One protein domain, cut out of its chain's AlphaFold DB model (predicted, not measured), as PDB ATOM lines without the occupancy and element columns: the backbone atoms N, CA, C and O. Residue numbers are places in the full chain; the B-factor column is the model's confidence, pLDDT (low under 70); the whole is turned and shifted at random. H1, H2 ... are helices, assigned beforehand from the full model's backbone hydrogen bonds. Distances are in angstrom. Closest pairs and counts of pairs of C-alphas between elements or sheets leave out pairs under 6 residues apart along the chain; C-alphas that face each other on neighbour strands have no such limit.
ATOM      1  N   GLY A  11       3.890  20.013 -10.888       87.74
ATOM      2  CA  GLY A  11       3.705  20.381 -12.292       87.74
ATOM      3  C   GLY A  11       2.538  19.666 -12.958       87.74
ATOM      4  O   GLY A  11       1.984  20.170 -13.929       87.74
ATOM      5  N   GLN A  12       2.079  18.548 -12.382       89.70
ATOM      6  CA  GLN A  12       0.866  17.864 -12.827       89.70
ATOM      7  C   GLN A  12      -0.392  18.704 -12.581       89.70
ATOM      8  O   GLN A  12      -1.391  18.510 -13.268       89.70
ATOM      9  N   LEU A  13      -0.334  19.617 -11.610       85.28
ATOM     10  CA  LEU A  13      -1.416  20.522 -11.241       85.28
ATOM     11  C   LEU A  13      -1.195  21.937 -11.776       85.28
ATOM     12  O   LEU A  13      -2.053  22.444 -12.490       85.28
ATOM     13  N   PHE A  14      -0.060  22.550 -11.428       81.49
ATOM     14  CA  PHE A  14       0.141  24.001 -11.523       81.49
ATOM     15  C   PHE A  14       0.851  24.473 -12.792       81.49
ATOM     16  O   PHE A  14       0.727  25.641 -13.146       81.49
ATOM     17  N   ASP A  15       1.594  23.586 -13.453       78.63
ATOM     18  CA  ASP A  15       2.410  23.941 -14.611       78.63
ATOM     19  C   ASP A  15       1.727  23.422 -15.901       78.63
ATOM     20  O   ASP A  15       0.520  23.560 -16.110       78.63
ATOM     21  N   ASP A  16       2.477  22.763 -16.774       80.63
ATOM     22  CA  ASP A  16       2.046  22.200 -18.060       80.63
ATOM     23  C   ASP A  16       1.461  20.773 -17.958       80.63
ATOM     24  O   ASP A  16       1.238  20.097 -18.962       80.63
ATOM     25  N   GLY A  17       1.181  20.288 -16.746       83.72
ATOM     26  CA  GLY A  17       0.747  18.910 -16.514       83.72
ATOM     27  C   GLY A  17       1.905  17.907 -16.482       83.72
ATOM     28  O   GLY A  17       1.675  16.698 -16.600       83.72
ATOM     29  N   THR A  18       3.153  18.364 -16.338       88.44
ATOM     30  CA  THR A  18       4.322  17.480 -16.344       88.44
ATOM     31  C   THR A  18       4.794  17.035 -14.959       88.44
ATOM     32  O   THR A  18       4.510  17.596 -13.901       88.44
ATOM     33  N   ALA A  19       5.548  15.944 -14.990       89.35
ATOM     34  CA  ALA A  19       6.288  15.395 -13.873       89.35
ATOM     35  C   ALA A  19       7.603  14.816 -14.416       89.35
ATOM     36  O   ALA A  19       7.627  14.368 -15.573       89.35
ATOM     37  N   PRO A  20       8.669  14.776 -13.600       90.34
ATOM     38  CA  PRO A  20       9.877  14.021 -13.908       90.34
ATOM     39  C   PRO A  20       9.552  12.606 -14.399       90.34
ATOM     40  O   PRO A  20       8.675  11.934 -13.852       90.34
ATOM     41  N   VAL A  21      10.264  12.138 -15.427       90.31
ATOM     42  CA  VAL A  21       9.975  10.857 -16.102       90.31
ATOM     43  C   VAL A  21       9.963   9.681 -15.124       90.31
ATOM     44  O   VAL A  21       9.058   8.851 -15.185       90.31
ATOM     45  N   GLY A  22      10.907   9.644 -14.179       91.72
ATOM     46  CA  GLY A  22      10.947   8.607 -13.144       91.72
ATOM     47  C   GLY A  22       9.682   8.574 -12.281       91.72
ATOM     48  O   GLY A  22       9.145   7.499 -12.027       91.72
ATOM     49  N   LEU A  23       9.141   9.741 -11.909       89.62
ATOM     50  CA  LEU A  23       7.893   9.825 -11.142       89.62
ATOM     51  C   LEU A  23       6.683   9.389 -11.971       89.62
ATOM     52  O   LEU A  23       5.822   8.683 -11.454       89.62
ATOM     53  N   LYS A  24       6.637   9.739 -13.265       90.61
ATOM     54  CA  LYS A  24       5.583   9.247 -14.170       90.61
ATOM     55  C   LYS A  24       5.589   7.721 -14.248       90.61
ATOM     56  O   LYS A  24       4.524   7.108 -14.202       90.61
ATOM     57  N   PHE A  25       6.773   7.118 -14.353       92.64
ATOM     58  CA  PHE A  25       6.912   5.666 -14.409       92.64
ATOM     59  C   PHE A  25       6.496   5.014 -13.089       92.64
ATOM     60  O   PHE A  25       5.676   4.100 -13.099       92.64
ATOM     61  N   SER A  26       6.989   5.532 -11.960       90.91
ATOM     62  CA  SER A  26       6.619   5.042 -10.629       90.91
ATOM     63  C   SER A  26       5.106   5.086 -10.418       90.91
ATOM     64  O   SER A  26       4.516   4.056 -10.111       90.91
ATOM     65  N   GLN A  27       4.470   6.235 -10.681       92.46
ATOM     66  CA  GLN A  27       3.017   6.389 -10.567       92.46
ATOM     67  C   GLN A  27       2.285   5.376 -11.455       92.46
ATOM     68  O   GLN A  27       1.356   4.712 -11.007       92.46
ATOM     69  N   ARG A  28       2.737   5.189 -12.701       90.85
ATOM     70  CA  ARG A  28       2.101   4.248 -13.631       90.85
ATOM     71  C   ARG A  28       2.173   2.795 -13.162       90.85
ATOM     72  O   ARG A  28       1.222   2.060 -13.409       90.85
ATOM     73  N   VAL A  29       3.272   2.395 -12.524       94.12
ATOM     74  CA  VAL A  29       3.461   1.038 -11.986       94.12
ATOM     75  C   VAL A  29       2.613   0.811 -10.734       94.12
ATOM     76  O   VAL A  29       2.102  -0.288 -10.540       94.12
ATOM     77  N   THR A  30       2.442   1.834  -9.896       91.73
ATOM     78  CA  THR A  30       1.674   1.732  -8.645       91.73
ATOM     79  C   THR A  30       0.172   1.963  -8.823       91.73
ATOM     80  O   THR A  30      -0.609   1.645  -7.927       91.73
ATOM     81  N   ASP A  31      -0.254   2.514  -9.960       91.99
ATOM     82  CA  ASP A  31      -1.659   2.793 -10.254       91.99
ATOM     83  C   ASP A  31      -2.482   1.503 -10.378       91.99
ATOM     84  O   ASP A  31      -2.460   0.830 -11.410       91.99
ATOM     85  N   VAL A  32      -3.313   1.215  -9.374       92.80
ATOM     86  CA  VAL A  32      -4.302   0.125  -9.457       92.80
ATOM     87  C   VAL A  32      -5.384   0.444 -10.498       92.80
ATOM     88  O   VAL A  32      -5.761  -0.412 -11.293       92.80
ATOM     89  N   LEU A  33      -5.877   1.691 -10.517       93.65
ATOM     90  CA  LEU A  33      -6.919   2.174 -11.436       93.65
ATOM     91  C   LEU A  33      -6.468   3.460 -12.136       93.65
ATOM     92  O   LEU A  33      -6.930   4.560 -11.826       93.65
ATOM     93  N   HIS A  34      -5.558   3.318 -13.095       92.32
ATOM     94  CA  HIS A  34      -4.925   4.455 -13.765       92.32
ATOM     95  C   HIS A  34      -5.905   5.465 -14.374       92.32
ATOM     96  O   HIS A  34      -5.763   6.663 -14.147       92.32
ATOM     97  N   GLU A  35      -6.914   5.006 -15.119       94.15
ATOM     98  CA  GLU A  35      -7.880   5.912 -15.761       94.15
ATOM     99  C   GLU A  35      -8.646   6.747 -14.731       94.15
ATOM    100  O   GLU A  35      -8.833   7.949 -14.906       94.15
ATOM    101  N   ARG A  36      -9.015   6.133 -13.600       93.93
ATOM    102  CA  ARG A  36      -9.701   6.824 -12.500       93.93
ATOM    103  C   ARG A  36      -8.792   7.857 -11.845       93.93
ATOM    104  O   ARG A  36      -9.258   8.939 -11.498       93.93
ATOM    105  N   ARG A  37      -7.494   7.564 -11.713       93.67
ATOM    106  CA  ARG A  37      -6.518   8.548 -11.231       93.67
ATOM    107  C   ARG A  37      -6.418   9.740 -12.184       93.67
ATOM    108  O   ARG A  37      -6.451  10.873 -11.713       93.67
ATOM    109  N   VAL A  38      -6.313   9.502 -13.495       91.97
ATOM    110  CA  VAL A  38      -6.244  10.579 -14.500       91.97
ATOM    111  C   VAL A  38      -7.481  11.474 -14.416       91.97
ATOM    112  O   VAL A  38      -7.331  12.684 -14.280       91.97
ATOM    113  N   GLN A  39      -8.680  10.887 -14.369       93.04
ATOM    114  CA  GLN A  39      -9.934  11.638 -14.213       93.04
ATOM    115  C   GLN A  39      -9.959  12.472 -12.923       93.04
ATOM    116  O   GLN A  39     -10.376  13.627 -12.933       93.04
ATOM    117  N   ASN A  40      -9.490  11.917 -11.801       90.24
ATOM    118  CA  ASN A  40      -9.419  12.661 -10.541       90.24
ATOM    119  C   ASN A  40      -8.435  13.833 -10.614       90.24
ATOM    120  O   ASN A  40      -8.722  14.899 -10.072       90.24
ATOM    121  N   LEU A  41      -7.296  13.657 -11.288       90.14
ATOM    122  CA  LEU A  41      -6.336  14.735 -11.504       90.14
ATOM    123  C   LEU A  41      -6.931  15.849 -12.374       90.14
ATOM    124  O   LEU A  41      -6.750  17.021 -12.062       90.14
ATOM    125  N   GLU A  42      -7.669  15.506 -13.428       89.56
ATOM    126  CA  GLU A  42      -8.358  16.496 -14.264       89.56
ATOM    127  C   GLU A  42      -9.393  17.293 -13.467       89.56
ATOM    128  O   GLU A  42      -9.428  18.519 -13.569       89.56
ATOM    129  N   ARG A  43     -10.173  16.627 -12.606       88.84
ATOM    130  CA  ARG A  43     -11.110  17.307 -11.696       88.84
ATOM    131  C   ARG A  43     -10.384  18.246 -10.738       88.84
ATOM    132  O   ARG A  43     -10.786  19.392 -10.606       88.84
ATOM    133  N   LEU A  44      -9.278  17.795 -10.148       87.57
ATOM    134  CA  LEU A  44      -8.434  18.623  -9.283       87.57
ATOM    135  C   LEU A  44      -7.859  19.847 -10.012       87.57
ATOM    136  O   LEU A  44      -7.764  20.906  -9.404       87.57
ATOM    137  N   ARG A  45      -7.499  19.725 -11.297       85.91
ATOM    138  CA  ARG A  45      -7.040  20.862 -12.116       85.91
ATOM    139  C   ARG A  45      -8.172  21.838 -12.435       85.91
ATOM    140  O   ARG A  45      -7.939  23.039 -12.436       85.91
ATOM    141  N   ALA A  46      -9.376  21.334 -12.704       85.08
ATOM    142  CA  ALA A  46     -10.530  22.158 -13.059       85.08
ATOM    143  C   ALA A  46     -11.151  22.878 -11.852       85.08
ATOM    144  O   ALA A  46     -11.556  24.031 -11.963       85.08
ATOM    145  N   GLU A  47     -11.222  22.208 -10.702       79.02
ATOM    146  CA  GLU A  47     -11.815  22.742  -9.470       79.02
ATOM    147  C   GLU A  47     -10.827  23.603  -8.663       79.02
ATOM    148  O   GLU A  47     -11.177  24.103  -7.592       79.02
ATOM    149  N   HIS A  48      -9.596  23.797  -9.149       70.94
ATOM    150  CA  HIS A  48      -8.588  24.555  -8.421       70.94
ATOM    151  C   HIS A  48      -8.934  26.052  -8.365       70.94
ATOM    152  O   HIS A  48      -8.584  26.833  -9.246       70.94
ATOM    153  N   GLY A  49      -9.588  26.466  -7.281       64.12
ATOM    154  CA  GLY A  49      -9.629  27.860  -6.841       64.12
ATOM    155  C   GLY A  49      -8.352  28.241  -6.082       64.12
ATOM    156  O   GLY A  49      -7.690  27.383  -5.497       64.12
ATOM    157  N   ASN A  50      -8.007  29.532  -6.045       70.91
ATOM    158  CA  ASN A  50      -6.835  30.049  -5.310       70.91
ATOM    159  C   ASN A  50      -7.012  30.059  -3.775       70.91
ATOM    160  O   ASN A  50      -6.170  30.592  -3.058       70.91
ATOM    161  N   GLU A  51      -8.100  29.489  -3.258       78.65
ATOM    162  CA  GLU A  51      -8.451  29.537  -1.834       78.65
ATOM    163  C   GLU A  51      -7.836  28.396  -1.015       78.65
ATOM    164  O   GLU A  51      -7.714  28.494   0.203       78.65
ATOM    165  N   ILE A  52      -7.429  27.304  -1.668       79.75
ATOM    166  CA  ILE A  52      -6.917  26.108  -0.998       79.75
ATOM    167  C   ILE A  52      -5.614  25.637  -1.635       79.75
ATOM    168  O   ILE A  52      -5.537  25.362  -2.827       79.75
ATOM    169  N   THR A  53      -4.583  25.482  -0.801       81.61
ATOM    170  CA  THR A  53      -3.305  24.885  -1.213       81.61
ATOM    171  C   THR A  53      -3.461  23.370  -1.338       81.61
ATOM    172  O   THR A  53      -3.906  22.708  -0.390       81.61
ATOM    173  N   LEU A  54      -3.094  22.809  -2.490       84.42
ATOM    174  CA  LEU A  54      -3.070  21.365  -2.721       84.42
ATOM    175  C   LEU A  54      -1.677  20.783  -2.478       84.42
ATOM    176  O   LEU A  54      -0.672  21.297  -2.965       84.42
ATOM    177  N   LEU A  55      -1.638  19.676  -1.740       86.97
ATOM    178  CA  LEU A  55      -0.422  18.970  -1.337       86.97
ATOM    179  C   LEU A  55      -0.553  17.506  -1.762       86.97
ATOM    180  O   LEU A  55      -1.592  16.905  -1.490       86.97
ATOM    181  N   CYS A  56       0.464  16.910  -2.387       87.99
ATOM    182  CA  CYS A  56       0.529  15.450  -2.515       87.99
ATOM    183  C   CYS A  56       1.416  14.847  -1.426       87.99
ATOM    184  O   CYS A  56       2.245  15.545  -0.839       87.99
ATOM    185  N   ALA A  57       1.286  13.536  -1.214       85.71
ATOM    186  CA  ALA A  57       2.074  12.800  -0.223       85.71
ATOM    187  C   ALA A  57       3.594  12.879  -0.473       85.71
ATOM    188  O   ALA A  57       4.393  12.681   0.436       85.71
ATOM    189  N   HIS A  58       3.989  13.198  -1.706       82.99
ATOM    190  CA  HIS A  58       5.374  13.192  -2.167       82.99
ATOM    191  C   HIS A  58       5.984  14.597  -2.252       82.99
ATOM    192  O   HIS A  58       7.143  14.744  -2.648       82.99
ATOM    193  N   TYR A  59       5.236  15.649  -1.887       78.25
ATOM    194  CA  TYR A  59       5.708  17.023  -2.038       78.25
ATOM    195  C   TYR A  59       6.445  17.532  -0.791       78.25
ATOM    196  O   TYR A  59       6.001  18.459  -0.113       78.25
ATOM    197  N   ALA A  60       7.598  16.919  -0.503       75.62
ATOM    198  CA  ALA A  60       8.396  17.197   0.694       75.62
ATOM    199  C   ALA A  60       8.791  18.677   0.840       75.62
ATOM    200  O   ALA A  60       8.781  19.201   1.948       75.62
ATOM    201  N   GLN A  61       9.082  19.362  -0.272       78.24
ATOM    202  CA  GLN A  61       9.470  20.773  -0.240       78.24
ATOM    203  C   GLN A  61       8.354  21.662   0.314       78.24
ATOM    204  O   GLN A  61       8.593  22.443   1.222       78.24
ATOM    205  N   LEU A  62       7.123  21.510  -0.182       74.35
ATOM    206  CA  LEU A  62       6.014  22.351   0.269       74.35
ATOM    207  C   LEU A  62       5.613  22.034   1.717       74.35
ATOM    208  O   LEU A  62       5.197  22.926   2.449       74.35
ATOM    209  N   LEU A  63       5.771  20.780   2.155       75.10
ATOM    210  CA  LEU A  63       5.604  20.436   3.567       75.10
ATOM    211  C   LEU A  63       6.653  21.136   4.443       75.10
ATOM    212  O   LEU A  63       6.291  21.696   5.474       75.10
ATOM    213  N   ALA A  64       7.920  21.137   4.020       82.51
ATOM    214  CA  ALA A  64       8.986  21.849   4.719       82.51
ATOM    215  C   ALA A  64       8.710  23.361   4.777       82.51
ATOM    216  O   ALA A  64       8.868  23.970   5.833       82.51
ATOM    217  N   ASP A  65       8.223  23.947   3.680       81.14
ATOM    218  CA  ASP A  65       7.862  25.365   3.626       81.14
ATOM    219  C   ASP A  65       6.723  25.686   4.611       81.14
ATOM    220  O   ASP A  65       6.802  26.672   5.335       81.14
ATOM    221  N   LEU A  66       5.692  24.835   4.706       77.98
ATOM    222  CA  LEU A  66       4.591  25.013   5.664       77.98
ATOM    223  C   LEU A  66       5.046  24.895   7.126       77.98
ATOM    224  O   LEU A  66       4.523  25.607   7.980       77.98
ATOM    225  N   GLN A  67       6.016  24.024   7.416       81.81
ATOM    226  CA  GLN A  67       6.593  23.878   8.758       81.81
ATOM    227  C   GLN A  67       7.459  25.075   9.173       81.81
ATOM    228  O   GLN A  67       7.656  25.294  10.362       81.81
ATOM    229  N   ALA A  68       7.974  25.855   8.222       81.76
ATOM    230  CA  ALA A  68       8.796  27.028   8.512       81.76
ATOM    231  C   ALA A  68       7.982  28.280   8.896       81.76
ATOM    232  O   ALA A  68       8.565  29.271   9.336       81.76
ATOM    233  N   VAL A  69       6.654  28.265   8.716       69.85
ATOM    234  CA  VAL A  69       5.756  29.404   9.004       69.85
ATOM    235  C   VAL A  69       5.069  29.274  10.379       69.85
ATOM    236  O   VAL A  69       4.352  30.182  10.796       69.85
TER     237      VAL A  69
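AT A GLANCE: This is residues 11 to 69 of the 70 residues of the protein "Beta-lactamase domain protein" of Nocardia brasiliensis ATCC 700358 (UniProt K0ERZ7). The longest helix, H3, and H2 make an open corner at the tight link between them, and the short helix H1 packs on the later part of H3, at residues 41 to 45. From the far end of H3 a long stretch with no named element, residues 47 to 59, leads to H4, which is apart from the other three helices and whose residues 64 to 67 stick out together with 68 and 69. The printed part has 59 residues, with four named helices in the order H1, H2, H3, H4 and no named strand; its class is all helix. The whole is only just loose, close to compact, with a radius of gyration of the C-alphas of 12.8 A and spans of 36 by 25 by 20 A.

IN THESE COORDINATES: H3, residues 34 to 46, is 18.6 A long from first to last C-alpha and begins at C-alpha 34, at (-4.925, 4.455, -13.765). H2, residues 21 to 30, is 14.4 A long. H1, residues 11 to 14, is 5.1 A long and begins at C-alpha 11, at (3.705, 20.381, -12.292). H4, residues 60 to 67, is 10.6 A long and ends at C-alpha 67, at (6.593, 23.878, 8.758).

HOW THE PARTS SIT: H3 touches H1 with residues 41 to 45 alone; the closest C-alphas are those of Leu 13 and Arg 45, 5.7 A apart. H2 and H3 are close but not clearly touching, with the C-alphas of Arg 28 and His 34 the closest, 7.0 A apart. These two helices run opposite ways at a steep tilt of 58 degrees. H1 and H2 are apart. H4 is apart from H1, from H2 and from H3. In H2, H3 and H4 every pair of O of residue i and N of residue i+4 is within hydrogen-bond range. H1 is too short for such a pair, and its 1 pair of O of residue i and N of residue i+3 is not within range.

THE WHOLE: The two C-alphas farthest apart are those of Glu 35 and Val 69, at 36.8 A. The printed part runs from residue 11 to residue 69 of a chain of 70 residues and has no cut. The link from H3 to H4, 13 residues, is long; the link from H1 to H2, 6 residues, is short, and the link from H2 to H3, 3 residues, is tight. Residues 29 to 36, of which 34 to 36 belong to H3, stand free, as do residues 64 to 69, of which 64 to 67 belong to H4. The mean pLDDT of the printed part is 85.3, and residues 49 and 69 are under 70.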